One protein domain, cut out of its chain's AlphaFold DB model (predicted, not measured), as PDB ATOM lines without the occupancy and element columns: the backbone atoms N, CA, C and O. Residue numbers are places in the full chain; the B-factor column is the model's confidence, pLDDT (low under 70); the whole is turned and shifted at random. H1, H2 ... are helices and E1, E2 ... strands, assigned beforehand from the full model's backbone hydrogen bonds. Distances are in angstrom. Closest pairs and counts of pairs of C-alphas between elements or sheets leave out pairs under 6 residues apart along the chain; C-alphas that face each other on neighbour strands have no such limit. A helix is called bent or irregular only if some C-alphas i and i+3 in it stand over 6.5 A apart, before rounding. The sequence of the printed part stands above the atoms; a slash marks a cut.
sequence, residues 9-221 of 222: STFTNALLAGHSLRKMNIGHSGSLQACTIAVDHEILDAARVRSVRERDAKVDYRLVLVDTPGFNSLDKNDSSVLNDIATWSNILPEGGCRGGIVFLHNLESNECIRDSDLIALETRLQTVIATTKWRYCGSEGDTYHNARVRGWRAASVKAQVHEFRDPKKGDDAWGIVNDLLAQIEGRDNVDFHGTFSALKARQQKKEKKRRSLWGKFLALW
ATOM      1  N   SER A   9      12.653  51.843  26.093       92.44
ATOM      2  CA  SER A   9      13.227  52.819  27.026       92.44
ATOM      3  C   SER A   9      13.735  52.164  28.315       92.44
ATOM      4  O   SER A   9      14.756  52.566  28.860       92.44
ATOM      5  N   THR A  10      13.058  51.112  28.792       93.88
ATOM      6  CA  THR A  10      13.511  50.319  29.947       93.88
ATOM      7  C   THR A  10      14.807  49.568  29.648       93.88
ATOM      8  O   THR A  10      15.702  49.572  30.483       93.88
ATOM      9  N   PHE A  11      14.922  48.960  28.467       95.50
ATOM     10  CA  PHE A  11      16.129  48.275  28.011       95.50
ATOM     11  C   PHE A  11      17.304  49.250  27.875       95.50
ATOM     12  O   PHE A  11      18.372  48.998  28.424       95.50
ATOM     13  N   THR A  12      17.090  50.409  27.241       95.12
ATOM     14  CA  THR A  12      18.112  51.464  27.160       95.12
ATOM     15  C   THR A  12      18.535  51.930  28.553       95.12
ATOM     16  O   THR A  12      19.722  52.003  28.842       95.12
ATOM     17  N   ASN A  13      17.587  52.166  29.463       94.06
ATOM     18  CA  ASN A  13      17.907  52.573  30.833       94.06
ATOM     19  C   ASN A  13      18.646  51.504  31.643       94.06
ATOM     20  O   ASN A  13      19.379  51.867  32.560       94.06
ATOM     21  N   ALA A  14      18.469  50.221  31.322       94.12
ATOM     22  CA  ALA A  14      19.238  49.138  31.926       94.12
ATOM     23  C   ALA A  14      20.711  49.179  31.482       94.12
ATOM     24  O   ALA A  14      21.593  48.987  32.308       94.12
ATOM     25  N   LEU A  15      20.985  49.524  30.216       93.31
ATOM     26  CA  LEU A  15      22.353  49.749  29.719       93.31
ATOM     27  C   LEU A  15      23.002  51.000  30.318       93.31
ATOM     28  O   LEU A  15      24.210  51.042  30.511       93.31
ATOM     29  N   LEU A  16      22.199  52.026  30.609       92.06
ATOM     30  CA  LEU A  16      22.660  53.271  31.225       92.06
ATOM     31  C   LEU A  16      22.788  53.174  32.756       92.06
ATOM     32  O   LEU A  16      23.251  54.121  33.391       92.06
ATOM     33  N   ALA A  17      22.360  52.067  33.370       88.69
ATOM     34  CA  ALA A  17      22.442  51.888  34.814       88.69
ATOM     35  C   ALA A  17      23.906  51.944  35.283       88.69
ATOM     36  O   ALA A  17      24.797  51.390  34.651       88.69
ATOM     37  N   GLY A  18      24.163  52.657  36.382       83.19
ATOM     38  CA  GLY A  18      25.527  52.875  36.884       83.19
ATOM     39  C   GLY A  18      26.314  53.963  36.143       83.19
ATOM     40  O   GLY A  18      27.349  54.403  36.638       83.19
ATOM     41  N   HIS A  19      25.804  54.480  35.023       83.62
ATOM     42  CA  HIS A  19      26.347  55.665  34.373       83.62
ATOM     43  C   HIS A  19      25.536  56.900  34.796       83.62
ATOM     44  O   HIS A  19      24.305  56.892  34.770       83.62
ATOM     45  N   SER A  20      26.207  57.989  35.186       86.62
ATOM     46  CA  SER A  20      25.571  59.285  35.479       86.62
ATOM     47  C   SER A  20      25.122  59.990  34.189       86.62
ATOM     48  O   SER A  20      25.594  61.078  33.867       86.62
ATOM     49  N   LEU A  21      24.260  59.329  33.416       89.50
ATOM     50  CA  LEU A  21      23.728  59.775  32.130       89.50
ATOM     51  C   LEU A  21      22.217  59.978  32.208       89.50
ATOM     52  O   LEU A  21      21.536  59.492  33.119       89.50
ATOM     53  N   ARG A  22      21.686  60.718  31.236       92.31
ATOM     54  CA  ARG A  22      20.256  60.991  31.143       92.31
ATOM     55  C   ARG A  22      19.506  59.700  30.818       92.31
ATOM     56  O   ARG A  22      19.838  58.984  29.881       92.31
ATOM     57  N   LYS A  23      18.465  59.415  31.598       90.25
ATOM     58  CA  LYS A  23      17.583  58.270  31.362       90.25
ATOM     59  C   LYS A  23      16.531  58.604  30.306       90.25
ATOM     60  O   LYS A  23      16.022  59.722  30.260       90.25
ATOM     61  N   MET A  24      16.163  57.600  29.522       90.00
ATOM     62  CA  MET A  24      15.021  57.635  28.616       90.00
ATOM     63  C   MET A  24      13.719  57.695  29.413       90.00
ATOM     64  O   MET A  24      13.578  57.028  30.446       90.00
ATOM     65  N   ASN A  25      12.747  58.456  28.915       84.56
ATOM     66  CA  ASN A  25      11.429  58.553  29.536       84.56
ATOM     67  C   ASN A  25      10.689  57.212  29.437       84.56
ATOM     68  O   ASN A  25      10.587  56.621  28.365       84.56
ATOM     69  N   ILE A  26      10.150  56.732  30.558       79.62
ATOM     70  CA  ILE A  26       9.335  55.513  30.618       79.62
ATOM     71  C   ILE A  26       7.901  55.921  30.942       79.62
ATOM     72  O   ILE A  26       7.672  56.740  31.829       79.62
ATOM     73  N   GLY A  27       6.932  55.329  30.246       67.81
ATOM     74  CA  GLY A  27       5.530  55.556  30.565       67.81
ATOM     75  C   GLY A  27       5.098  55.005  31.913       67.81
ATOM     76  O   GLY A  27       5.545  53.939  32.339       67.81
ATOM     77  N   HIS A  28       4.214  55.747  32.580       61.28
ATOM     78  CA  HIS A  28       3.660  55.369  33.874       61.28
ATOM     79  C   HIS A  28       2.706  54.176  33.742       61.28
ATOM     80  O   HIS A  28       2.016  54.001  32.736       61.28
ATOM     81  N   SER A  29       2.661  53.354  34.791       49.72
ATOM     82  CA  SER A  29       1.761  52.200  34.865       49.72
ATOM     83  C   SER A  29       0.311  52.697  34.859       49.72
ATOM     84  O   SER A  29      -0.069  53.434  35.761       49.72
ATOM     85  N   GLY A  30      -0.472  52.333  33.839       49.47
ATOM     86  CA  GLY A  30      -1.882  52.734  33.705       49.47
ATOM     87  C   GLY A  30      -2.184  53.753  32.602       49.47
ATOM     88  O   GLY A  30      -3.353  54.031  32.358       49.47
ATOM     89  N   SER A  31      -1.174  54.274  31.897       54.16
ATOM     90  CA  SER A  31      -1.387  55.085  30.692       54.16
ATOM     91  C   SER A  31      -1.127  54.262  29.429       54.16
ATOM     92  O   SER A  31      -0.058  53.669  29.279       54.16
ATOM     93  N   LEU A  32      -2.099  54.234  28.512       52.84
ATOM     94  CA  LEU A  32      -1.934  53.700  27.150       52.84
ATOM     95  C   LEU A  32      -1.238  54.697  26.210       52.84
ATOM     96  O   LEU A  32      -0.964  54.365  25.058       52.84
ATOM     97  N   GLN A  33      -0.963  55.913  26.683       56.47
ATOM     98  CA  GLN A  33      -0.378  56.971  25.873       56.47
ATOM     99  C   GLN A  33       1.100  56.668  25.608       56.47
ATOM    100  O   GLN A  33       1.859  56.349  26.529       56.47
ATOM    101  N   ALA A  34       1.530  56.762  24.348       59.41
ATOM    102  CA  ALA A  34       2.934  56.570  24.010       59.41
ATOM    103  C   ALA A  34       3.788  57.652  24.692       59.41
ATOM    104  O   ALA A  34       3.665  58.834  24.393       59.41
ATOM    105  N   CYS A  35       4.675  57.259  25.609       61.25
ATOM    106  CA  CYS A  35       5.548  58.227  26.284       61.25
ATOM    107  C   CYS A  35       6.777  58.597  25.450       61.25
ATOM    108  O   CYS A  35       7.280  59.714  25.551       61.25
ATOM    109  N   THR A  36       7.216  57.692  24.576       63.16
ATOM    110  CA  THR A  36       8.264  57.954  23.586       63.16
ATOM    111  C   THR A  36       7.604  58.336  22.265       63.16
ATOM    112  O   THR A  36       7.243  57.471  21.465       63.16
ATOM    113  N   ILE A  37       7.408  59.637  22.055       74.69
ATOM    114  CA  ILE A  37       6.776  60.192  20.843       74.69
ATOM    115  C   ILE A  37       7.788  60.571  19.748       74.69
ATOM    116  O   ILE A  37       7.420  60.688  18.575       74.69
ATOM    117  N   ALA A  38       9.062  60.711  20.123       81.12
ATOM    118  CA  ALA A  38      10.181  61.066  19.256       81.12
ATOM    119  C   ALA A  38      11.345  60.083  19.435       81.12
ATOM    120  O   ALA A  38      11.425  59.388  20.447       81.12
ATOM    121  N   VAL A  39      12.223  60.009  18.431       89.44
ATOM    122  CA  VAL A  39      13.483  59.264  18.538       89.44
ATOM    123  C   VAL A  39      14.402  60.007  19.496       89.44
ATOM    124  O   VAL A  39      14.560  61.222  19.390       89.44
ATOM    125  N   ASP A  40      14.998  59.266  20.418       91.44
ATOM    126  CA  ASP A  40      15.904  59.784  21.429       91.44
ATOM    127  C   ASP A  40      17.161  58.912  21.489       91.44
ATOM    128  O   ASP A  40      17.164  57.766  21.035       91.44
ATOM    129  N   HIS A  41      18.258  59.453  22.005       94.25
ATOM    130  CA  HIS A  41      19.504  58.708  22.096       94.25
ATOM    131  C   HIS A  41      20.372  59.152  23.263       94.25
ATOM    132  O   HIS A  41      20.258  60.267  23.769       94.25
ATOM    133  N   GLU A  42      21.260  58.254  23.668       95.19
ATOM    134  CA  GLU A  42      22.325  58.537  24.621       95.19
ATOM    135  C   GLU A  42      23.627  57.909  24.121       95.19
ATOM    136  O   GLU A  42      23.610  56.920  23.381       95.19
ATOM    137  N   ILE A  43      24.761  58.501  24.495       94.00
ATOM    138  CA  ILE A  43      26.075  58.083  24.010       94.00
ATOM    139  C   ILE A  43      26.913  57.587  25.182       94.00
ATOM    140  O   ILE A  43      27.232  58.336  26.104       94.00
ATOM    141  N   LEU A  44      27.334  56.328  25.102       93.06
ATOM    142  CA  LEU A  44      28.388  55.790  25.950       93.06
ATOM    143  C   LEU A  44      29.726  56.014  25.249       93.06
ATOM    144  O   LEU A  44      29.951  55.534  24.136       93.06
ATOM    145  N   ASP A  45      30.614  56.772  25.885       92.44
ATOM    146  CA  ASP A  45      31.980  56.932  25.395       92.44
ATOM    147  C   ASP A  45      32.787  55.628  25.506       92.44
ATOM    148  O   ASP A  45      32.377  54.661  26.153       92.44
ATOM    149  N   ALA A  46      33.961  55.610  24.879       89.31
ATOM    150  CA  ALA A  46      34.821  54.435  24.867       89.31
ATOM    151  C   ALA A  46      35.214  53.969  26.281       89.31
ATOM    152  O   ALA A  46      35.314  52.769  26.511       89.31
ATOM    153  N   ALA A  47      35.412  54.880  27.242       87.69
ATOM    154  CA  ALA A  47      35.782  54.509  28.608       87.69
ATOM    155  C   ALA A  47      34.634  53.779  29.321       87.69
ATOM    156  O   ALA A  47      34.859  52.744  29.946       87.69
ATOM    157  N   ARG A  48      33.396  54.263  29.160       89.44
ATOM    158  CA  ARG A  48      32.190  53.620  29.702       89.44
ATOM    159  C   ARG A  48      31.898  52.274  29.046       89.44
ATOM    160  O   ARG A  48      31.502  51.343  29.733       89.44
ATOM    161  N   VAL A  49      32.124  52.140  27.738       87.44
ATOM    162  CA  VAL A  49      31.970  50.842  27.058       87.44
ATOM    163  C   VAL A  49      33.048  49.853  27.523       87.44
ATOM    164  O   VAL A  49      32.750  48.679  27.730       87.44
ATOM    165  N   ARG A  50      34.289  50.304  27.753       85.81
ATOM    166  CA  ARG A  50      35.364  49.455  28.304       85.81
ATOM    167  C   ARG A  50      35.059  48.961  29.714       85.81
ATOM    168  O   ARG A  50      35.357  47.813  30.007       85.81
ATOM    169  N   SER A  51      34.452  49.782  30.574       82.56
ATOM    170  CA  SER A  51      34.190  49.386  31.968       82.56
ATOM    171  C   SER A  51      33.193  48.233  32.119       82.56
ATOM    172  O   SER A  51      33.112  47.649  33.191       82.56
ATOM    173  N   VAL A  52      32.424  47.926  31.072       78.62
ATOM    174  CA  VAL A  52      31.385  46.881  31.070       78.62
ATOM    175  C   VAL A  52      31.686  45.731  30.105       78.62
ATOM    176  O   VAL A  52      31.036  44.689  30.165       78.62
ATOM    177  N   ARG A  53      32.664  45.885  29.201       75.88
ATOM    178  CA  ARG A  53      33.122  44.811  28.310       75.88
ATOM    179  C   ARG A  53      34.388  44.187  28.889       75.88
ATOM    180  O   ARG A  53      35.472  44.724  28.724       75.88
ATOM    181  N   GLU A  54      34.249  43.006  29.480       62.69
ATOM    182  CA  GLU A  54      35.350  42.215  30.061       62.69
ATOM    183  C   GLU A  54      36.384  41.685  29.036       62.69
ATOM    184  O   GLU A  54      37.291  40.947  29.409       62.69
ATOM    185  N   ARG A  55      36.277  42.010  27.736       59.44
ATOM    186  CA  ARG A  55      37.157  41.462  26.681       59.44
ATOM    187  C   ARG A  55      38.273  42.428  26.274       59.44
ATOM    188  O   ARG A  55      38.001  43.591  25.995       59.44
ATOM    189  N   ASP A  56      39.479  41.877  26.091       50.47
ATOM    190  CA  ASP A  56      40.755  42.486  25.641       50.47
ATOM    191  C   ASP A  56      40.747  43.211  24.271       50.47
ATOM    192  O   ASP A  56      41.792  43.504  23.685       50.47
ATOM    193  N   ALA A  57      39.582  43.533  23.711       57.00
ATOM    194  CA  ALA A  57      39.510  44.331  22.499       57.00
ATOM    195  C   ALA A  57      39.743  45.810  22.838       57.00
ATOM    196  O   ALA A  57      39.095  46.367  23.725       57.00
ATOM    197  N   LYS A  58      40.619  46.484  22.080       67.31
ATOM    198  CA  LYS A  58      40.703  47.954  22.054       67.31
ATOM    199  C   LYS A  58      39.357  48.525  21.596       67.31
ATOM    200  O   LYS A  58      39.146  48.782  20.414       67.31
ATOM    201  N   VAL A  59      38.432  48.716  22.531       78.31
ATOM    202  CA  VAL A  59      37.208  49.484  22.313       78.31
ATOM    203  C   VAL A  59      37.636  50.928  22.107       78.31
ATOM    204  O   VAL A  59      37.942  51.618  23.072       78.31
ATOM    205  N   ASP A  60      37.710  51.383  20.864       85.62
ATOM    206  CA  ASP A  60      38.029  52.776  20.516       85.62
ATOM    207  C   ASP A  60      36.859  53.463  19.804       85.62
ATOM    208  O   ASP A  60      37.008  54.275  18.897       85.62
ATOM    209  N   TYR A  61      35.648  53.081  20.195       88.25
ATOM    210  CA  TYR A  61      34.421  53.604  19.627       88.25
ATOM    211  C   TYR A  61      33.476  54.064  20.729       88.25
ATOM    212  O   TYR A  61      33.577  53.668  21.890       88.25
ATOM    213  N   ARG A  62      32.529  54.910  20.333       91.88
ATOM    214  CA  ARG A  62      31.391  55.309  21.159       91.88
ATOM    215  C   ARG A  62      30.199  54.441  20.786       91.88
ATOM    216  O   ARG A  62      29.997  54.166  19.604       91.88
ATOM    217  N   LEU A  63      29.407  54.040  21.769       93.25
ATOM    218  CA  LEU A  63      28.156  53.333  21.534       93.25
ATOM    219  C   LEU A  63      26.999  54.330  21.601       93.25
ATOM    220  O   LEU A  63      26.769  54.954  22.634       93.25
ATOM    221  N   VAL A  64      26.275  54.477  20.492       94.50
ATOM    222  CA  VAL A  64      25.066  55.307  20.419       94.50
ATOM    223  C   VAL A  64      23.854  54.408  20.646       94.50
ATOM    224  O   VAL A  64      23.547  53.548  19.821       94.50
ATOM    225  N   LEU A  65      23.173  54.595  21.773       95.56
ATOM    226  CA  LEU A  65      21.959  53.867  22.123       95.56
ATOM    227  C   LEU A  65      20.750  54.671  21.671       95.56
ATOM    228  O   LEU A  65      20.538  55.777  22.154       95.56
ATOM    229  N   VAL A  66      19.955  54.111  20.763       94.81
ATOM    230  CA  VAL A  66      18.812  54.804  20.155       94.81
ATOM    231  C   VAL A  66      17.514  54.220  20.697       94.81
ATOM    232  O   VAL A  66      17.187  53.061  20.423       94.81
ATOM    233  N   ASP A  67      16.763  55.021  21.447       94.12
ATOM    234  CA  ASP A  67      15.394  54.702  21.832       94.12
ATOM    235  C   ASP A  67      14.422  55.269  20.794       94.12
ATOM    236  O   ASP A  67      14.533  56.406  20.340       94.12
ATOM    237  N   THR A  68      13.462  54.452  20.376       91.19
ATOM    238  CA  THR A  68      12.556  54.805  19.280       91.19
ATOM    239  C   THR A  68      11.114  54.800  19.761       91.19
ATOM    240  O   THR A  68      10.761  53.992  20.628       91.19
ATOM    241  N   PRO A  69      10.219  55.577  19.128       86.88
ATOM    242  CA  PRO A  69       8.790  55.325  19.230       86.88
ATOM    243  C   PRO A  69       8.463  53.865  18.883       86.88
ATOM    244  O   PRO A  69       9.216  53.169  18.187       86.88
ATOM    245  N   GLY A  70       7.363  53.361  19.438       82.44
ATOM    246  CA  GLY A  70       6.909  51.997  19.177       82.44
ATOM    247  C   GLY A  70       6.189  51.866  17.839       82.44
ATOM    248  O   GLY A  70       5.453  52.766  17.448       82.44
ATOM    249  N   PHE A  71       6.353  50.720  17.180       83.06
ATOM    250  CA  PHE A  71       5.461  50.315  16.088       83.06
ATOM    251  C   PHE A  71       4.068  49.952  16.618       83.06
ATOM    252  O   PHE A  71       3.913  49.684  17.815       83.06
ATOM    253  N   ASN A  72       3.078  49.913  15.723       75.69
ATOM    254  CA  ASN A  72       1.667  49.648  16.008       75.69
ATOM    255  C   ASN A  72       1.129  50.506  17.166       75.69
ATOM    256  O   ASN A  72       0.415  50.012  18.035       75.69
ATOM    257  N   SER A  73       1.520  51.782  17.224       71.50
ATOM    258  CA  SER A  73       0.972  52.711  18.214       71.50
ATOM    259  C   SER A  73      -0.342  53.313  17.712       71.50
ATOM    260  O   SER A  73      -0.490  53.562  16.515       71.50
ATOM    261  N   LEU A  74      -1.283  53.570  18.623       68.88
ATOM    262  CA  LEU A  74      -2.544  54.246  18.290       68.88
ATOM    263  C   LEU A  74      -2.309  55.690  17.821       68.88
ATOM    264  O   LEU A  74      -3.034  56.191  16.966       68.88
ATOM    265  N   ASP A  75      -1.258  56.324  18.338       70.44
ATOM    266  CA  ASP A  75      -0.965  57.741  18.119       70.44
ATOM    267  C   ASP A  75      -0.179  57.998  16.820       70.44
ATOM    268  O   ASP A  75      -0.164  59.115  16.301       70.44
ATOM    269  N   LYS A  76       0.511  56.978  16.287       80.00
ATOM    270  CA  LYS A  76       1.453  57.134  15.169       80.00
ATOM    271  C   LYS A  76       1.580  55.869  14.328       80.00
ATOM    272  O   LYS A  76       1.865  54.787  14.841       80.00
ATOM    273  N   ASN A  77       1.431  56.027  13.012       85.69
ATOM    274  CA  ASN A  77       1.606  54.927  12.064       85.69
ATOM    275  C   ASN A  77       3.087  54.534  11.890       85.69
ATOM    276  O   ASN A  77       4.001  55.350  12.047       85.69
ATOM    277  N   ASP A  78       3.318  53.281  11.503       87.31
ATOM    278  CA  ASP A  78       4.662  52.707  11.381       87.31
ATOM    279  C   ASP A  78       5.523  53.414  10.331       87.31
ATOM    280  O   ASP A  78       6.733  53.553  10.509       87.31
ATOM    281  N   SER A  79       4.921  53.884   9.232       88.69
ATOM    282  CA  SER A  79       5.660  54.612   8.197       88.69
ATOM    283  C   SER A  79       6.189  55.965   8.690       88.69
ATOM    284  O   SER A  79       7.272  56.377   8.269       88.69
ATOM    285  N   SER A  80       5.491  56.620   9.621       89.50
ATOM    286  CA  SER A  80       5.968  57.835  10.293       89.50
ATOM    287  C   SER A  80       7.051  57.517  11.318       89.50
ATOM    288  O   SER A  80       8.042  58.233  11.384       89.50
ATOM    289  N   VAL A  81       6.931  56.412  12.064       89.81
ATOM    290  CA  VAL A  81       8.005  55.956  12.969       89.81
ATOM    291  C   VAL A  81       9.296  55.691  12.188       89.81
ATOM    292  O   VAL A  81      10.358  56.176  12.569       89.81
ATOM    293  N   LEU A  82       9.214  54.984  11.055       92.38
ATOM    294  CA  LEU A  82      10.373  54.734  10.186       92.38
ATOM    295  C   LEU A  82      10.951  56.021   9.593       92.38
ATOM    296  O   LEU A  82      12.165  56.124   9.441       92.38
ATOM    297  N   ASN A  83      10.098  56.994   9.261       93.00
ATOM    298  CA  ASN A  83      10.543  58.299   8.787       93.00
ATOM    299  C   ASN A  83      11.356  59.038   9.848       93.00
ATOM    300  O   ASN A  83      12.413  59.564   9.535       93.00
ATOM    301  N   ASP A  84      10.882  59.062  11.087       92.00
ATOM    302  CA  ASP A  84      11.576  59.760  12.166       92.00
ATOM    303  C   ASP A  84      12.933  59.140  12.464       92.00
ATOM    304  O   ASP A  84      13.898  59.860  12.690       92.00
ATOM    305  N   ILE A  85      13.023  57.809  12.410       92.62
ATOM    306  CA  ILE A  85      14.290  57.095  12.584       92.62
ATOM    307  C   ILE A  85      15.236  57.396  11.415       92.62
ATOM    308  O   ILE A  85      16.418  57.642  11.646       92.62
ATOM    309  N   ALA A  86      14.730  57.427  10.177       93.12
ATOM    310  CA  ALA A  86      15.528  57.815   9.014       93.12
ATOM    311  C   ALA A  86      16.051  59.253   9.161       93.12
ATOM    312  O   ALA A  86      17.254  59.476   9.069       93.12
ATOM    313  N   THR A  87      15.178  60.212   9.476       93.75
ATOM    314  CA  THR A  87      15.557  61.614   9.695       93.75
ATOM    315  C   THR A  87      16.571  61.755  10.824       93.75
ATOM    316  O   THR A  87      17.575  62.440  10.653       93.75
ATOM    317  N   TRP A  88      16.348  61.082  11.957       93.75
ATOM    318  CA  TRP A  88      17.289  61.078  13.075       93.75
ATOM    319  C   TRP A  88      18.655  60.530  12.651       93.75
ATOM    320  O   TRP A  88      19.673  61.092  13.029       93.75
ATOM    321  N   SER A  89      18.704  59.500  11.800       92.31
ATOM    322  CA  SER A  89      19.978  58.909  11.371       92.31
ATOM    323  C   SER A  89      20.879  59.847  10.554       92.31
ATOM    324  O   SER A  89      22.067  59.567  10.434       92.31
ATOM    325  N   ASN A  90      20.367  60.988  10.077       90.56
ATOM    326  CA  ASN A  90      21.179  62.021   9.425       90.56
ATOM    327  C   ASN A  90      22.146  62.739  10.380       90.56
ATOM    328  O   ASN A  90      23.052  63.416   9.911       90.56
ATOM    329  N   ILE A  91      21.969  62.614  11.703       89.12
ATOM    330  CA  ILE A  91      22.910  63.190  12.679       89.12
ATOM    331  C   ILE A  91      24.150  62.310  12.891       89.12
ATOM    332  O   ILE A  91      25.065  62.702  13.617       89.12
ATOM    333  N   LEU A  92      24.163  61.096  12.328       87.50
ATOM    334  CA  LEU A  92      25.312  60.203  12.427       87.50
ATOM    335  C   LEU A  92      26.497  60.776  11.625       87.50
ATOM    336  O   LEU A  92      26.278  61.411  10.594       87.50
ATOM    337  N   PRO A  93      27.749  60.561  12.074       82.00
ATOM    338  CA  PRO A  93      28.922  61.139  11.429       82.00
ATOM    339  C   PRO A  93      29.063  60.770   9.949       82.00
ATOM    340  O   PRO A  93      28.809  59.630   9.543       82.00
ATOM    341  N   GLU A  94      29.579  61.719   9.167       69.81
ATOM    342  CA  GLU A  94      30.088  61.448   7.824       69.81
ATOM    343  C   GLU A  94      31.202  60.391   7.900       69.81
ATOM    344  O   GLU A  94      32.081  60.445   8.759       69.81
ATOM    345  N   GLY A  95      31.126  59.380   7.033       68.62
ATOM    346  CA  GLY A  95      31.934  58.158   7.128       68.62
ATOM    347  C   GLY A  95      31.137  56.936   7.587       68.62
ATOM    348  O   GLY A  95      31.554  55.817   7.308       68.62
ATOM    349  N   GLY A  96      29.947  57.133   8.166       76.19
ATOM    350  CA  GLY A  96      28.997  56.072   8.498       76.19
ATOM    351  C   GLY A  96      29.272  55.381   9.835       76.19
ATOM    352  O   GLY A  96      30.291  55.595  10.488       76.19
ATOM    353  N   CYS A  97      28.333  54.528  10.246       89.25
ATOM    354  CA  CYS A  97      28.403  53.783  11.499       89.25
ATOM    355  C   CYS A  97      28.155  52.299  11.244       89.25
ATOM    356  O   CYS A  97      27.281  51.930  10.458       89.25
ATOM    357  N   ARG A  98      28.856  51.440  11.981       92.81
ATOM    358  CA  ARG A  98      28.430  50.049  12.169       92.81
ATOM    359  C   ARG A  98      27.260  50.033  13.144       92.81
ATOM    360  O   ARG A  98      27.215  50.833  14.078       92.81
ATOM    361  N   GLY A  99      26.321  49.117  12.960       93.44
ATOM    362  CA  GLY A  99      25.227  48.975  13.909       93.44
ATOM    363  C   GLY A  99      24.203  47.933  13.505       93.44
ATOM    364  O   GLY A  99      24.326  47.247  12.490       93.44
ATOM    365  N   GLY A 100      23.187  47.814  14.347       95.56
ATOM    366  CA  GLY A 100      22.138  46.823  14.212       95.56
ATOM    367  C   GLY A 100      20.930  47.173  15.068       95.56
ATOM    368  O   GLY A 100      20.821  48.276  15.604       95.56
ATOM    369  N   ILE A 101      20.008  46.225  15.183       96.06
ATOM    370  CA  ILE A 101      18.754  46.388  15.909       96.06
ATOM    371  C   ILE A 101      18.673  45.358  17.030       96.06
ATOM    372  O   ILE A 101      18.741  44.155  16.790       96.06
ATOM    373  N   VAL A 102      18.398  45.838  18.241       97.50
ATOM    374  CA  VAL A 102      17.748  45.027  19.274       97.50
ATOM    375  C   VAL A 102      16.237  45.182  19.105       97.50
ATOM    376  O   VAL A 102      15.684  46.280  19.263       97.50
ATOM    377  N   PHE A 103      15.566  44.104  18.712       95.56
ATOM    378  CA  PHE A 103      14.122  44.062  18.538       95.56
ATOM    379  C   PHE A 103      13.457  43.492  19.793       95.56
ATOM    380  O   PHE A 103      13.620  42.319  20.111       95.56
ATOM    381  N   LEU A 104      12.692  44.313  20.509       94.69
ATOM    382  CA  LEU A 104      12.016  43.904  21.734       94.69
ATOM    383  C   LEU A 104      10.603  43.407  21.457       94.69
ATOM    384  O   LEU A 104       9.797  44.097  20.822       94.69
ATOM    385  N   HIS A 105      10.297  42.235  22.003       92.44
ATOM    386  CA  HIS A 105       8.977  41.624  21.952       92.44
ATOM    387  C   HIS A 105       8.395  41.491  23.363       92.44
ATOM    388  O   HIS A 105       9.050  40.972  24.266       92.44
ATOM    389  N   ASN A 106       7.167  41.974  23.563       90.69
ATOM    390  CA  ASN A 106       6.414  41.750  24.797       90.69
ATOM    391  C   ASN A 106       5.770  40.359  24.743       90.69
ATOM    392  O   ASN A 106       4.947  40.128  23.861       90.69
ATOM    393  N   LEU A 107       6.108  39.474  25.685       90.50
ATOM    394  CA  LEU A 107       5.544  38.122  25.738       90.50
ATOM    395  C   LEU A 107       4.032  38.091  25.994       90.50
ATOM    396  O   LEU A 107       3.368  37.178  25.515       90.50
ATOM    397  N   GLU A 108       3.479  39.092  26.681       83.38
ATOM    398  CA  GLU A 108       2.032  39.184  26.920       83.38
ATOM    399  C   GLU A 108       1.248  39.620  25.674       83.38
ATOM    400  O   GLU A 108       0.028  39.474  25.614       83.38
ATOM    401  N   SER A 109       1.921  40.207  24.680       75.75
ATOM    402  CA  SER A 109       1.231  40.779  23.530       75.75
ATOM    403  C   SER A 109       0.841  39.696  22.528       75.75
ATOM    404  O   SER A 109       1.688  39.058  21.895       75.75
ATOM    405  N   ASN A 110      -0.462  39.550  22.292       66.44
ATOM    406  CA  ASN A 110      -0.961  38.831  21.118       66.44
ATOM    407  C   ASN A 110      -0.681  39.604  19.820       66.44
ATOM    408  O   ASN A 110      -0.571  39.001  18.750       66.44
ATOM    409  N   GLU A 111      -0.498  40.924  19.908       63.41
ATOM    410  CA  GLU A 111      -0.091  41.755  18.785       63.41
ATOM    411  C   GLU A 111       1.397  41.538  18.501       63.41
ATOM    412  O   GLU A 111       2.298  42.119  19.104       63.41
ATOM    413  N   CYS A 112       1.669  40.643  17.559       60.69
ATOM    414  CA  CYS A 112       3.013  40.432  17.053       60.69
ATOM    415  C   CYS A 112       3.298  41.439  15.935       60.69
ATOM    416  O   CYS A 112       2.450  41.672  15.068       60.69
ATOM    417  N   ILE A 113       4.522  41.977  15.879       69.75
ATOM    418  CA  ILE A 113       5.000  42.489  14.591       69.75
ATOM    419  C   ILE A 113       4.937  41.318  13.615       69.75
ATOM    420  O   ILE A 113       5.293  40.195  13.969       69.75
ATOM    421  N   ARG A 114       4.432  41.544  12.404       77.50
ATOM    422  CA  ARG A 114       4.304  40.441  11.445       77.50
ATOM    423  C   ARG A 114       5.695  39.884  11.169       77.50
ATOM    424  O   ARG A 114       6.609  40.671  10.929       77.50
ATOM    425  N   ASP A 115       5.830  38.567  11.067       84.00
ATOM    426  CA  ASP A 115       7.121  37.933  10.761       84.00
ATOM    427  C   ASP A 115       7.752  38.539   9.499       84.00
ATOM    428  O   ASP A 115       8.931  38.857   9.467       84.00
ATOM    429  N   SER A 116       6.934  38.871   8.494       84.19
ATOM    430  CA  SER A 116       7.377  39.549   7.262       84.19
ATOM    431  C   SER A 116       7.996  40.948   7.444       84.19
ATOM    432  O   SER A 116       8.614  41.466   6.506       84.19
ATOM    433  N   ASP A 117       7.731  41.616   8.565       84.88
ATOM    434  CA  ASP A 117       8.324  42.904   8.927       84.88
ATOM    435  C   ASP A 117       9.642  42.681   9.673       84.88
ATOM    436  O   ASP A 117      10.624  43.346   9.360       84.88
ATOM    437  N   LEU A 118       9.698  41.682  10.556       88.19
ATOM    438  CA  LEU A 118      10.926  41.273  11.236       88.19
ATOM    439  C   LEU A 118      11.968  40.706  10.260       88.19
ATOM    440  O   LEU A 118      13.120  41.127  10.286       88.19
ATOM    441  N   ILE A 119      11.540  39.865   9.316       92.06
ATOM    442  CA  ILE A 119      12.374  39.366   8.212       92.06
ATOM    443  C   ILE A 119      12.905  40.538   7.375       92.06
ATOM    444  O   ILE A 119      14.064  40.575   6.984       92.06
ATOM    445  N   ALA A 120      12.072  41.550   7.106       90.75
ATOM    446  CA  ALA A 120      12.519  42.712   6.341       90.75
ATOM    447  C   ALA A 120      13.574  43.548   7.089       90.75
ATOM    448  O   ALA A 120      14.404  44.175   6.429       90.75
ATOM    449  N   LEU A 121      13.532  43.566   8.426       89.50
ATOM    450  CA  LEU A 121      14.558  44.189   9.261       89.50
ATOM    451  C   LEU A 121      15.852  43.369   9.235       89.50
ATOM    452  O   LEU A 121      16.888  43.924   8.884       89.50
ATOM    453  N   GLU A 122      15.795  42.063   9.517       92.88
ATOM    454  CA  GLU A 122      17.002  41.222   9.605       92.88
ATOM    455  C   GLU A 122      17.736  41.069   8.263       92.88
ATOM    456  O   GLU A 122      18.958  40.952   8.235       92.88
ATOM    457  N   THR A 123      17.018  41.131   7.134       92.44
ATOM    458  CA  THR A 123      17.634  41.124   5.796       92.44
ATOM    459  C   THR A 123      18.459  42.384   5.528       92.44
ATOM    460  O   THR A 123      19.326  42.379   4.658       92.44
ATOM    461  N   ARG A 124      18.174  43.489   6.226       92.12
ATOM    462  CA  ARG A 124      18.812  44.791   5.988       92.12
ATOM    463  C   ARG A 124      19.800  45.184   7.072       92.12
ATOM    464  O   ARG A 124      20.735  45.921   6.790       92.12
ATOM    465  N   LEU A 125      19.564  44.733   8.298       93.69
ATOM    466  CA  LEU A 125      20.312  45.128   9.481       93.69
ATOM    467  C   LEU A 125      20.584  43.907  10.338       93.69
ATOM    468  O   LEU A 125      19.700  43.074  10.546       93.69
ATOM    469  N   GLN A 126      21.786  43.850  10.910       96.25
ATOM    470  CA  GLN A 126      22.069  42.837  11.912       96.25
ATOM    471  C   GLN A 126      21.079  43.000  13.061       96.25
ATOM    472  O   GLN A 126      20.932  44.091  13.611       96.25
ATOM    473  N   THR A 127      20.351  41.935  13.369       96.00
ATOM    474  CA  THR A 127      19.208  41.996  14.274       96.00
ATOM    475  C   THR A 127      19.300  40.871  15.288       96.00
ATOM    476  O   THR A 127      19.503  39.712  14.926       96.00
ATOM    477  N   VAL A 128      19.103  41.223  16.553       97.31
ATOM    478  CA  VAL A 128      18.811  40.284  17.639       97.31
ATOM    479  C   VAL A 128      17.424  40.589  18.186       97.31
ATOM    480  O   VAL A 128      16.956  41.730  18.140       97.31
ATOM    481  N   ILE A 129      16.744  39.570  18.690       96.31
ATOM    482  CA  ILE A 129      15.430  39.690  19.316       96.31
ATOM    483  C   ILE A 129      15.616  39.502  20.813       96.31
ATOM    484  O   ILE A 129      16.322  38.592  21.230       96.31
ATOM    485  N   ALA A 130      14.957  40.313  21.628       96.88
ATOM    486  CA  ALA A 130      14.881  40.078  23.061       96.88
ATOM    487  C   ALA A 130      13.425  40.051  23.523       96.88
ATOM    488  O   ALA A 130      12.644  40.974  23.266       96.88
ATOM    489  N   THR A 131      13.044  38.966  24.195       95.69
ATOM    490  CA  THR A 131      11.727  38.849  24.815       95.69
ATOM    491  C   THR A 131      11.740  39.536  26.169       95.69
ATOM    492  O   THR A 131      12.684  39.412  26.947       95.69
ATOM    493  N   THR A 132      10.681  40.283  26.447       94.50
ATOM    494  CA  THR A 132      10.570  41.185  27.594       94.50
ATOM    495  C   THR A 132       9.312  40.868  28.396       94.50
ATOM    496  O   THR A 132       8.504  40.034  27.988       94.50
ATOM    497  N   LYS A 133       9.124  41.573  29.523       90.94
ATOM    498  CA  LYS A 133       7.891  41.530  30.336       90.94
ATOM    499  C   LYS A 133       7.610  40.168  30.990       90.94
ATOM    500  O   LYS A 133       6.532  39.965  31.527       90.94
ATOM    501  N   TRP A 134       8.630  39.317  31.090       93.06
ATOM    502  CA  TRP A 134       8.606  38.012  31.759       93.06
ATOM    503  C   TRP A 134       7.902  37.996  33.118       93.06
ATOM    504  O   TRP A 134       7.127  37.090  33.393       93.06
ATOM    505  N   ARG A 135       8.119  39.027  33.947       89.69
ATOM    506  CA  ARG A 135       7.504  39.137  35.282       89.69
ATOM    507  C   ARG A 135       5.973  39.109  35.283       89.69
ATOM    508  O   ARG A 135       5.389  38.830  36.320       89.69
ATOM    509  N   TYR A 136       5.341  39.446  34.163       89.00
ATOM    510  CA  TYR A 136       3.888  39.469  34.039       89.00
ATOM    511  C   TYR A 136       3.316  38.149  33.505       89.00
ATOM    512  O   TYR A 136       2.138  37.874  33.681       89.00
ATOM    513  N   CYS A 137       4.159  37.289  32.928       88.69
ATOM    514  CA  CYS A 137       3.751  35.979  32.425       88.69
ATOM    515  C   CYS A 137       3.678  34.897  33.517       88.69
ATOM    516  O   CYS A 137       3.287  33.768  33.230       88.69
ATOM    517  N   GLY A 138       4.096  35.202  34.751       88.50
ATOM    518  CA  GLY A 138       4.135  34.227  35.843       88.50
ATOM    519  C   GLY A 138       4.907  32.958  35.464       88.50
ATOM    520  O   GLY A 138       5.957  33.024  34.825       88.50
ATOM    521  N   SER A 139       4.365  31.793  35.829       90.69
ATOM    522  CA  SER A 139       4.940  30.480  35.504       90.69
ATOM    523  C   SER A 139       4.826  30.088  34.025       90.69
ATOM    524  O   SER A 139       5.436  29.108  33.612       90.69
ATOM    525  N   GLU A 140       4.056  30.818  33.215       91.81
ATOM    526  CA  GLU A 140       3.848  30.510  31.792       91.81
ATOM    527  C   GLU A 140       4.859  31.204  30.868       91.81
ATOM    528  O   GLU A 140       4.871  30.950  29.662       91.81
ATOM    529  N   GLY A 141       5.728  32.065  31.411       92.62
ATOM    530  CA  GLY A 141       6.689  32.847  30.628       92.62
ATOM    531  C   GLY A 141       7.554  31.997  29.699       92.62
ATOM    532  O   GLY A 141       7.685  32.325  28.518       92.62
ATOM    533  N   ASP A 142       8.077  30.872  30.191       95.25
ATOM    534  CA  ASP A 142       8.904  29.964  29.388       95.25
ATOM    535  C   ASP A 142       8.092  29.295  28.269       95.25
ATOM    536  O   ASP A 142       8.571  29.162  27.141       95.25
ATOM    537  N   THR A 143       6.835  28.932  28.534       93.94
ATOM    538  CA  THR A 143       5.921  28.386  27.518       93.94
ATOM    539  C   THR A 143       5.680  29.401  26.404       93.94
ATOM    540  O   THR A 143       5.826  29.066  25.224       93.94
ATOM    541  N   TYR A 144       5.372  30.654  26.755       92.00
ATOM    542  CA  TYR A 144       5.158  31.718  25.775       92.00
ATOM    543  C   TYR A 144       6.421  32.027  24.976       92.00
ATOM    544  O   TYR A 144       6.359  32.108  23.747       92.00
ATOM    545  N   HIS A 145       7.576  32.133  25.633       94.19
ATOM    546  CA  HIS A 145       8.853  32.341  24.957       94.19
ATOM    547  C   HIS A 145       9.145  31.225  23.948       94.19
ATOM    548  O   HIS A 145       9.362  31.500  22.766       94.19
ATOM    549  N   ASN A 146       9.063  29.963  24.371       95.19
ATOM    550  CA  ASN A 146       9.348  28.812  23.515       95.19
ATOM    551  C   ASN A 146       8.385  28.712  22.325       95.19
ATOM    552  O   ASN A 146       8.803  28.381  21.210       95.19
ATOM    553  N   ALA A 147       7.103  29.023  22.533       92.50
ATOM    554  CA  ALA A 147       6.123  29.084  21.454       92.50
ATOM    555  C   ALA A 147       6.478  30.174  20.427       92.50
ATOM    556  O   ALA A 147       6.432  29.917  19.221       92.50
ATOM    557  N   ARG A 148       6.899  31.363  20.884       91.19
ATOM    558  CA  ARG A 148       7.312  32.470  20.004       91.19
ATOM    559  C   ARG A 148       8.584  32.158  19.233       91.19
ATOM    560  O   ARG A 148       8.594  32.324  18.017       91.19
ATOM    561  N   VAL A 149       9.612  31.639  19.900       93.56
ATOM    562  CA  VAL A 149      10.859  31.217  19.244       93.56
ATOM    563  C   VAL A 149      10.567  30.187  18.158       93.56
ATOM    564  O   VAL A 149      11.034  30.336  17.029       93.56
ATOM    565  N   ARG A 150       9.740  29.178  18.453       94.06
ATOM    566  CA  ARG A 150       9.338  28.164  17.470       94.06
ATOM    567  C   ARG A 150       8.596  28.777  16.285       94.06
ATOM    568  O   ARG A 150       8.911  28.439  15.147       94.06
ATOM    569  N   GLY A 151       7.652  29.682  16.544       91.56
ATOM    570  CA  GLY A 151       6.915  30.402  15.506       91.56
ATOM    571  C   GLY A 151       7.838  31.203  14.588       91.56
ATOM    572  O   GLY A 151       7.789  31.039  13.372       91.56
ATOM    573  N   TRP A 152       8.753  31.990  15.157       92.19
ATOM    574  CA  TRP A 152       9.731  32.763  14.388       92.19
ATOM    575  C   TRP A 152      10.662  31.879  13.561       92.19
ATOM    576  O   TRP A 152      10.904  32.173  12.390       92.19
ATOM    577  N   ARG A 153      11.135  30.759  14.117       93.75
ATOM    578  CA  ARG A 153      11.954  29.792  13.369       93.75
ATOM    579  C   ARG A 153      11.176  29.152  12.222       93.75
ATOM    580  O   ARG A 153      11.706  29.072  11.118       93.75
ATOM    581  N   ALA A 154       9.918  28.767  12.444       93.44
ATOM    582  CA  ALA A 154       9.044  28.254  11.387       93.44
ATOM    583  C   ALA A 154       8.790  29.303  10.289       93.44
ATOM    584  O   ALA A 154       8.745  28.967   9.107       93.44
ATOM    585  N   ALA A 155       8.714  30.584  10.658       90.69
ATOM    586  CA  ALA A 155       8.629  31.706   9.728       90.69
ATOM    587  C   ALA A 155       9.975  32.084   9.074       90.69
ATOM    588  O   ALA A 155      10.037  33.058   8.329       90.69
ATOM    589  N   SER A 156      11.046  31.313   9.306       93.94
ATOM    590  CA  SER A 156      12.399  31.541   8.777       93.94
ATOM    591  C   SER A 156      13.115  32.797   9.290       93.94
ATOM    592  O   SER A 156      14.077  33.239   8.664       93.94
ATOM    593  N   VAL A 157      12.704  33.342  10.439       93.38
ATOM    594  CA  VAL A 157      13.456  34.394  11.141       93.38
ATOM    595  C   VAL A 157      14.765  33.804  11.664       93.38
ATOM    596  O   VAL A 157      14.770  32.794  12.382       93.38
ATOM    597  N   LYS A 158      15.887  34.433  11.313       94.25
ATOM    598  CA  LYS A 158      17.244  33.950  11.620       94.25
ATOM    599  C   LYS A 158      17.871  34.627  12.828       94.25
ATOM    600  O   LYS A 158      18.783  34.050  13.416       94.25
ATOM    601  N   ALA A 159      17.377  35.800  13.217       94.75
ATOM    602  CA  ALA A 159      17.862  36.521  14.388       94.75
ATOM    603  C   ALA A 159      17.977  35.613  15.631       94.75
ATOM    604  O   ALA A 159      17.139  34.733  15.877       94.75
ATOM    605  N   GLN A 160      19.042  35.806  16.410       96.00
ATOM    606  CA  GLN A 160      19.163  35.182  17.727       96.00
ATOM    607  C   GLN A 160      18.111  35.776  18.664       96.00
ATOM    608  O   GLN A 160      17.771  36.955  18.550       96.00
ATOM    609  N   VAL A 161      17.562  34.938  19.542       96.38
ATOM    610  CA  VAL A 161      16.538  35.340  20.507       96.38
ATOM    611  C   VAL A 161      17.137  35.230  21.897       96.38
ATOM    612  O   VAL A 161      17.672  34.186  22.253       96.38
ATOM    613  N   HIS A 162      17.022  36.307  22.658       97.50
ATOM    614  CA  HIS A 162      17.519  36.433  24.015       97.50
ATOM    615  C   HIS A 162      16.369  36.721  24.974       97.50
ATOM    616  O   HIS A 162      15.270  37.126  24.578       97.50
ATOM    617  N   GLU A 163      16.653  36.566  26.256       96.38
ATOM    618  CA  GLU A 163      15.713  36.821  27.332       96.38
ATOM    619  C   GLU A 163      16.149  38.078  28.081       96.38
ATOM    620  O   GLU A 163      17.273  38.164  28.560       96.38
ATOM    621  N   PHE A 164      15.263  39.066  28.179       96.44
ATOM    622  CA  PHE A 164      15.471  40.244  29.013       96.44
ATOM    623  C   PHE A 164      14.531  40.167  30.219       96.44
ATOM    624  O   PHE A 164      13.383  40.629  30.160       96.44
ATOM    625  N   ARG A 165      14.996  39.509  31.286       92.31
ATOM    626  CA  ARG A 165      14.203  39.160  32.473       92.31
ATOM    627  C   ARG A 165      14.321  40.211  33.568       92.31
ATOM    628  O   ARG A 165      13.290  40.609  34.116       92.31
ATOM    629  N   ASP A 166      15.535  40.677  33.863       80.56
ATOM    630  CA  ASP A 166      15.785  41.612  34.965       80.56
ATOM    631  C   ASP A 166      16.307  42.980  34.484       80.56
ATOM    632  O   ASP A 166      17.511  43.189  34.314       80.56
ATOM    633  N   PRO A 167      15.420  43.979  34.332       76.50
ATOM    634  CA  PRO A 167      15.827  45.318  33.925       76.50
ATOM    635  C   PRO A 167      16.599  46.092  35.005       76.50
ATOM    636  O   PRO A 167      17.069  47.189  34.713       76.50
ATOM    637  N   LYS A 168      16.693  45.599  36.251       78.56
ATOM    638  CA  LYS A 168      17.355  46.328  37.347       78.56
ATOM    639  C   LYS A 168      18.863  46.112  37.388       78.56
ATOM    640  O   LYS A 168      19.565  47.002  37.858       78.56
ATOM    641  N   LYS A 169      19.340  44.947  36.944       72.19
ATOM    642  CA  LYS A 169      20.761  44.577  37.023       72.19
ATOM    643  C   LYS A 169      21.567  45.011  35.804       72.19
ATOM    644  O   LYS A 169      22.740  45.312  35.939       72.19
ATOM    645  N   GLY A 170      20.936  45.092  34.632       81.50
ATOM    646  CA  GLY A 170      21.613  45.475  33.388       81.50
ATOM    647  C   GLY A 170      22.381  44.338  32.705       81.50
ATOM    648  O   GLY A 170      22.593  44.430  31.499       81.50
ATOM    649  N   ASP A 171      22.702  43.252  33.418       87.56
ATOM    650  CA  ASP A 171      23.447  42.089  32.903       87.56
ATOM    651  C   ASP A 171      22.826  41.501  31.627       87.56
ATOM    652  O   ASP A 171      23.506  41.381  30.609       87.56
ATOM    653  N   ASP A 172      21.515  41.221  31.636       93.06
ATOM    654  CA  ASP A 172      20.792  40.718  30.460       93.06
ATOM    655  C   ASP A 172      20.948  41.668  29.262       93.06
ATOM    656  O   ASP A 172      21.210  41.244  28.135       93.06
ATOM    657  N   ALA A 173      20.798  42.978  29.497       94.50
ATOM    658  CA  ALA A 173      20.866  43.979  28.438       94.50
ATOM    659  C   ALA A 173      22.272  44.060  27.836       94.50
ATOM    660  O   ALA A 173      22.412  44.081  26.610       94.50
ATOM    661  N   TRP A 174      23.307  44.059  28.680       93.19
ATOM    662  CA  TRP A 174      24.694  44.052  28.229       93.19
ATOM    663  C   TRP A 174      25.073  42.748  27.531       93.19
ATOM    664  O   TRP A 174      25.750  42.812  26.509       93.19
ATOM    665  N   GLY A 175      24.591  41.590  27.992       93.12
ATOM    666  CA  GLY A 175      24.753  40.313  27.290       93.12
ATOM    667  C   GLY A 175      24.201  40.373  25.863       93.12
ATOM    668  O   GLY A 175      24.920  40.110  24.901       93.12
ATOM    669  N   ILE A 176      22.963  40.854  25.714       96.25
ATOM    670  CA  ILE A 176      22.298  41.033  24.412       96.25
ATOM    671  C   ILE A 176      23.075  41.994  23.502       96.25
ATOM    672  O   ILE A 176      23.278  41.720  22.316       96.25
ATOM    673  N   VAL A 177      23.506  43.141  24.035       95.00
ATOM    674  CA  VAL A 177      24.271  44.132  23.266       95.00
ATOM    675  C   VAL A 177      25.646  43.593  22.885       95.00
ATOM    676  O   VAL A 177      26.079  43.817  21.761       95.00
ATOM    677  N   ASN A 178      26.319  42.854  23.765       92.75
ATOM    678  CA  ASN A 178      27.622  42.259  23.486       92.75
ATOM    679  C   ASN A 178      27.555  41.212  22.371       92.75
ATOM    680  O   ASN A 178      28.445  41.185  21.518       92.75
ATOM    681  N   ASP A 179      26.495  40.404  22.337       93.81
ATOM    682  CA  ASP A 179      26.271  39.442  21.257       93.81
ATOM    683  C   ASP A 179      25.998  40.146  19.925       93.81
ATOM    684  O   ASP A 179      26.561  39.762  18.897       93.81
ATOM    685  N   LEU A 180      25.212  41.228  19.933       95.44
ATOM    686  CA  LEU A 180      25.018  42.053  18.740       95.44
ATOM    687  C   LEU A 180      26.330  42.717  18.291       95.44
ATOM    688  O   LEU A 180      26.654  42.668  17.105       95.44
ATOM    689  N   LEU A 181      27.099  43.305  19.216       92.75
ATOM    690  CA  LEU A 181      28.389  43.949  18.943       92.75
ATOM    691  C   LEU A 181      29.364  42.972  18.283       92.75
ATOM    692  O   LEU A 181      29.930  43.296  17.240       92.75
ATOM    693  N   ALA A 182      29.475  41.748  18.805       90.88
ATOM    694  CA  ALA A 182      30.319  40.705  18.224       90.88
ATOM    695  C   ALA A 182      29.957  40.379  16.760       90.88
ATOM    696  O   ALA A 182      30.815  39.961  15.986       90.88
ATOM    697  N   GLN A 183      28.701  40.595  16.358       92.19
ATOM    698  CA  GLN A 183      28.232  40.353  14.993       92.19
ATOM    699  C   GLN A 183      28.469  41.541  14.047       92.19
ATOM    700  O   GLN A 183      28.509  41.330  12.831       92.19
ATOM    701  N   ILE A 184      28.598  42.769  14.567       93.06
ATOM    702  CA  ILE A 184      28.714  43.999  13.761       93.06
ATOM    703  C   ILE A 184      30.114  44.611  13.751       93.06
ATOM    704  O   ILE A 184      30.442  45.322  12.807       93.06
ATOM    705  N   GLU A 185      30.956  44.336  14.752       88.69
ATOM    706  CA  GLU A 185      32.293  44.935  14.870       88.69
ATOM    707  C   GLU A 185      33.205  44.602  13.680       88.69
ATOM    708  O   GLU A 185      34.073  45.404  13.356       88.69
ATOM    709  N   GLY A 186      32.982  43.481  12.986       85.50
ATOM    710  CA  GLY A 186      33.724  43.087  11.781       85.50
ATOM    711  C   GLY A 186      33.062  43.447  10.446       85.50
ATOM    712  O   GLY A 186      33.497  42.939   9.418       85.50
ATOM    713  N   ARG A 187      31.986  44.245  10.440       89.56
ATOM    714  CA  ARG A 187      31.192  44.532   9.231       89.56
ATOM    715  C   ARG A 187      31.433  45.924   8.662       89.56
ATOM    716  O   ARG A 187      32.000  46.797   9.317       89.56
ATOM    717  N   ASP A 188      30.951  46.131   7.444       91.69
ATOM    718  CA  ASP A 188      30.928  47.443   6.808       91.69
ATOM    719  C   ASP A 188      29.943  48.399   7.487       91.69
ATOM    720  O   ASP A 188      29.064  48.008   8.265       91.69
ATOM    721  N   ASN A 189      30.104  49.682   7.177       92.62
ATOM    722  CA  ASN A 189      29.212  50.724   7.657       92.62
ATOM    723  C   ASN A 189      27.818  50.577   7.039       92.62
ATOM    724  O   ASN A 189      27.648  50.151   5.897       92.62
ATOM    725  N   VAL A 190      26.811  50.955   7.818       91.94
ATOM    726  CA  VAL A 190      25.405  50.839   7.454       91.94
ATOM    727  C   VAL A 190      24.884  52.195   6.992       91.94
ATOM    728  O   VAL A 190      24.957  53.182   7.724       91.94
ATOM    729  N   ASP A 191      24.271  52.230   5.808       92.19
ATOM    730  CA  ASP A 191      23.415  53.344   5.394       92.19
ATOM    731  C   ASP A 191      22.057  53.240   6.107       92.19
ATOM    732  O   ASP A 191      21.097  52.638   5.608       92.19
ATOM    733  N   PHE A 192      21.985  53.785   7.325       92.19
ATOM    734  CA  PHE A 192      20.763  53.775   8.129       92.19
ATOM    735  C   PHE A 192      19.636  54.563   7.464       92.19
ATOM    736  O   PHE A 192      18.503  54.075   7.413       92.19
ATOM    737  N   HIS A 193      19.939  55.736   6.905       92.56
ATOM    738  CA  HIS A 193      18.933  56.587   6.280       92.56
ATOM    739  C   HIS A 193      18.286  55.885   5.082       92.56
ATOM    740  O   HIS A 193      17.054  55.767   5.020       92.56
ATOM    741  N   GLY A 194      19.087  55.362   4.148       92.50
ATOM    742  CA  GLY A 194      18.587  54.617   2.993       92.50
ATOM    743  C   GLY A 194      17.859  53.337   3.401       92.50
ATOM    744  O   GLY A 194      16.782  53.033   2.872       92.50
ATOM    745  N   THR A 195      18.367  52.629   4.412       93.19
ATOM    746  CA  THR A 195      17.731  51.421   4.952       93.19
ATOM    747  C   THR A 195      16.331  51.697   5.498       93.19
ATOM    748  O   THR A 195      15.365  51.032   5.097       93.19
ATOM    749  N   PHE A 196      16.181  52.689   6.378       93.12
ATOM    750  CA  PHE A 196      14.884  53.028   6.963       93.12
ATOM    751  C   PHE A 196      13.945  53.699   5.957       93.12
ATOM    752  O   PHE A 196      12.743  53.425   5.976       93.12
ATOM    753  N   SER A 197      14.476  54.459   4.997       93.75
ATOM    754  CA  SER A 197      13.703  54.996   3.869       93.75
ATOM    755  C   SER A 197      13.106  53.883   2.998       93.75
ATOM    756  O   SER A 197      11.925  53.926   2.639       93.75
ATOM    757  N   ALA A 198      13.875  52.829   2.712       93.19
ATOM    758  CA  ALA A 198      13.387  51.668   1.969       93.19
ATOM    759  C   ALA A 198      12.309  50.891   2.750       93.19
ATOM    760  O   ALA A 198      11.298  50.465   2.177       93.19
ATOM    761  N   LEU A 199      12.491  50.729   4.064       92.19
ATOM    762  CA  LEU A 199      11.493  50.108   4.942       92.19
ATOM    763  C   LEU A 199      10.202  50.934   5.006       92.19
ATOM    764  O   LEU A 199       9.109  50.367   4.909       92.19
ATOM    765  N   LYS A 200      10.307  52.266   5.086       92.81
ATOM    766  CA  LYS A 200       9.166  53.189   5.037       92.81
ATOM    767  C   LYS A 200       8.372  53.005   3.748       92.81
ATOM    768  O   LYS A 200       7.161  52.785   3.800       92.81
ATOM    769  N   ALA A 201       9.043  53.016   2.596       92.88
ATOM    770  CA  ALA A 201       8.394  52.818   1.299       92.88
ATOM    771  C   ALA A 201       7.672  51.459   1.217       92.88
ATOM    772  O   ALA A 201       6.571  51.357   0.666       92.88
ATOM    773  N   ARG A 202       8.254  50.404   1.806       91.69
ATOM    774  CA  ARG A 202       7.601  49.092   1.933       91.69
ATOM    775  C   ARG A 202       6.336  49.168   2.794       91.69
ATOM    776  O   ARG A 202       5.320  48.608   2.375       91.69
ATOM    777  N   GLN A 203       6.366  49.841   3.947       89.44
ATOM    778  CA  GLN A 203       5.177  49.973   4.801       89.44
ATOM    779  C   GLN A 203       4.064  50.769   4.123       89.44
ATOM    780  O   GLN A 203       2.934  50.290   4.058       89.44
ATOM    781  N   GLN A 204       4.385  51.897   3.491       90.75
ATOM    782  CA  GLN A 204       3.400  52.703   2.760       90.75
ATOM    783  C   GLN A 204       2.711  51.908   1.640       90.75
ATOM    784  O   GLN A 204       1.494  51.995   1.454       90.75
ATOM    785  N   LYS A 205       3.459  51.062   0.914       90.75
ATOM    786  CA  LYS A 205       2.881  50.147  -0.088       90.75
ATOM    787  C   LYS A 205       1.910  49.146   0.547       90.75
ATOM    788  O   LYS A 205       0.832  48.914  -0.008       90.75
ATOM    789  N   LYS A 206       2.255  48.563   1.705       87.00
ATOM    790  CA  LYS A 206       1.371  47.639   2.442       87.00
ATOM    791  C   LYS A 206       0.096  48.342   2.918       87.00
ATOM    792  O   LYS A 206      -0.994  47.805   2.726       87.00
ATOM    793  N   GLU A 207       0.218  49.535   3.489       85.12
ATOM    794  CA  GLU A 207      -0.905  50.359   3.953       85.12
ATOM    795  C   GLU A 207      -1.849  50.725   2.797       85.12
ATOM    796  O   GLU A 207      -3.060  50.510   2.892       85.12
ATOM    797  N   LYS A 208      -1.303  51.181   1.661       88.62
ATOM    798  CA  LYS A 208      -2.086  51.501   0.456       88.62
ATOM    799  C   LYS A 208      -2.827  50.276  -0.085       88.62
ATOM    800  O   LYS A 208      -4.014  50.371  -0.400       88.62
ATOM    801  N   LYS A 209      -2.161  49.115  -0.152       88.31
ATOM    802  CA  LYS A 209      -2.784  47.854  -0.590       88.31
ATOM    803  C   LYS A 209      -3.933  47.445   0.335       88.31
ATOM    804  O   LYS A 209      -4.996  47.083  -0.159       88.31
ATOM    805  N   ARG A 210      -3.752  47.553   1.658       84.12
ATOM    806  CA  ARG A 210      -4.817  47.286   2.640       84.12
ATOM    807  C   ARG A 210      -6.010  48.211   2.419       84.12
ATOM    808  O   ARG A 210      -7.115  47.711   2.248       84.12
ATOM    809  N   ARG A 211      -5.797  49.530   2.343       85.12
ATOM    810  CA  ARG A 211      -6.881  50.507   2.112       85.12
ATOM    811  C   ARG A 211      -7.652  50.225   0.821       85.12
ATOM    812  O   ARG A 211      -8.875  50.287   0.823       85.12
ATOM    813  N   SER A 212      -6.954  49.865  -0.257       88.88
ATOM    814  CA  SER A 212      -7.593  49.500  -1.527       88.88
ATOM    815  C   SER A 212      -8.465  48.243  -1.410       88.88
ATOM    816  O   SER A 212      -9.586  48.243  -1.908       88.88
ATOM    817  N   LEU A 213      -7.984  47.194  -0.732       87.25
ATOM    818  CA  LEU A 213      -8.759  45.966  -0.510       87.25
ATOM    819  C   LEU A 213     -10.005  46.218   0.349       87.25
ATOM    820  O   LEU A 213     -11.082  45.755  -0.008       87.25
ATOM    821  N   TRP A 214      -9.876  47.001   1.423       79.19
ATOM    822  CA  TRP A 214     -11.011  47.399   2.264       79.19
ATOM    823  C   TRP A 214     -12.049  48.216   1.491       79.19
ATOM    824  O   TRP A 214     -13.243  47.971   1.631       79.19
ATOM    825  N   GLY A 215     -11.611  49.137   0.625       82.44
ATOM    826  CA  GLY A 215     -12.514  49.890  -0.247       82.44
ATOM    827  C   GLY A 215     -13.302  48.992  -1.205       82.44
ATOM    828  O   GLY A 215     -14.501  49.187  -1.375       82.44
ATOM    829  N   LYS A 216     -12.657  47.966  -1.779       84.75
ATOM    830  CA  LYS A 216     -13.335  46.966  -2.622       84.75
ATOM    831  C   LYS A 216     -14.333  46.123  -1.830       84.75
ATOM    832  O   LYS A 216     -15.424  45.876  -2.317       84.75
ATOM    833  N   PHE A 217     -13.968  45.704  -0.621       82.94
ATOM    834  CA  PHE A 217     -14.850  44.923   0.246       82.94
ATOM    835  C   PHE A 217     -16.104  45.712   0.652       82.94
ATOM    836  O   PHE A 217     -17.210  45.204   0.524       82.94
ATOM    837  N   LEU A 218     -15.947  46.978   1.051       79.62
ATOM    838  CA  LEU A 218     -17.071  47.867   1.377       79.62
ATOM    839  C   LEU A 218     -17.982  48.142   0.173       79.62
ATOM    840  O   LEU A 218     -19.183  48.311   0.348       79.62
ATOM    841  N   ALA A 219     -17.426  48.185  -1.041       75.25
ATOM    842  CA  ALA A 219     -18.202  48.353  -2.267       75.25
ATOM    843  C   ALA A 219     -19.020  47.106  -2.651       75.25
ATOM    844  O   ALA A 219     -19.993  47.245  -3.374       75.25
ATOM    845  N   LEU A 220     -18.650  45.914  -2.169       76.62
ATOM    846  CA  LEU A 220     -19.418  44.672  -2.362       76.62
ATOM    847  C   LEU A 220     -20.597  44.534  -1.383       76.62
ATOM    848  O   LEU A 220     -21.396  43.615  -1.518       76.62
ATOM    849  N   TRP A 221     -20.670  45.407  -0.376       67.12
ATOM    850  CA  TRP A 221     -21.707  45.429   0.664       67.12
ATOM    851  C   TRP A 221     -22.693  46.601   0.500       67.12
ATOM    852  O   TRP A 221     -23.501  46.855   1.394       67.12
TER     853      TRP A 221
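What this domain is: This is residues 9 to 221 of the 222 residues of the protein "G domain-containing protein" of Coprinellus micaceus (UniProt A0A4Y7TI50). A small sheet of three parallel strands, E3, E4 and E5, forms the core of the body, with helices H4 and H5 over one face and H6 over the other. Beyond its E3 edge stands a separate pair of antiparallel strands, E1 and E2, with H1 close by, while H3 and the first part of the long H7 lie side by side and the end of H7, with the last residues after it, sticks out as an arm, residues 208 to 221. The printed part has 213 residues with seven named helices and five named strands, in the order H1 E1 H2 E2 H3 E3 H4 E4 H5 E5 H6 H7, and its class is mixed, helices and strands. It is compact, with a radius of gyration of the C-alphas of 18.3 A, and spans 66 by 47 by 34 A, the arm adding to the longest span.

Where its parts are: H1, residues 9 to 15, begins at C-alpha 9, at (13.227, 52.819, 27.026). E1 is residues 40 to 44, H2 residues 46 to 50 and E2 residues 63 to 67. H3, residues 78 to 89, is 16.5 A long from first to last C-alpha. E3, residues 100 to 106, is 19.6 A long and begins at C-alpha 100, at (22.138, 46.823, 14.212). H4 is residues 115 to 122, and E4, residues 126 to 132, is 19.5 A long. H5, residues 138 to 154, is 25.6 A long and irregular: C-alphas 139 and 142 are 7.3 A apart. E5 is residues 160 to 163, and H6, residues 171 to 184, is 19.9 A long. H7, residues 192 to 219, is 40.7 A long and ends at C-alpha 219, at (-18.202, 48.353, -2.267).

How they stand to each other: The sheet runs E3, E4, E5, with E3 and E5 as edge strands. E3 and E4 are parallel at 23 degrees, with N 103 and O 128 within hydrogen-bond range at 2.8 A. E4 and E5 are parallel at 26 degrees, with N 129 and O 160 at 2.8 A. E3, H4, E4 and E4, H5, E5 are strand-helix-strand units, two parallel neighbour strands with a helix between, each with a right-handed crossover. H4 and H5 are on the same face and H6 on the opposite face, three layers with helices on both faces of the sheet. H5 lies over E4 at a height over the sheet of 10.0 A, and H6 over E4 at 8.5 A; both run along the strands. The closest C-alphas of E4 and H6 are those of Val 128 and Leu 180, 6.5 A apart. H1 only grazes this sheet, with residues 10 to 11. H1 touches H6, about perpendicular at 84 degrees, the closest C-alphas being those of Leu 15 and Ala 173, 6.1 A apart. E1 and E2 are antiparallel at 158 degrees, with N 42 and O 65 at 3.0 A. The closest C-alphas of H2 and E2 are those of Val 49 and Leu 63, 7.2 A apart. H3 touches H7, residues 192 to 204 alone, at a shallow tilt of 14 degrees, opposite ways; the closest C-alphas are those of Ala 86 and His 193, 4.5 A apart. In H1, H2, H3, H6 and H7 every O i to N i+4 pair is within hydrogen-bond range; in H4 it is 3 of 4 and in H5 11 of 13.

The domain as a whole: The two C-alphas farthest apart are those of Asp 56 and Trp 221, at 67.3 A. Residues 208 to 221, of which 208 to 219 belong to H7, stand free; the body without them spans 42 by 41 by 34 A. The printed part has no cut. The links H1 to E1 and H2 to E2 are long. The mean pLDDT of the printed part is 86.6, and residues under 70 include 27 to 36, 54 to 58 and 110 to 113.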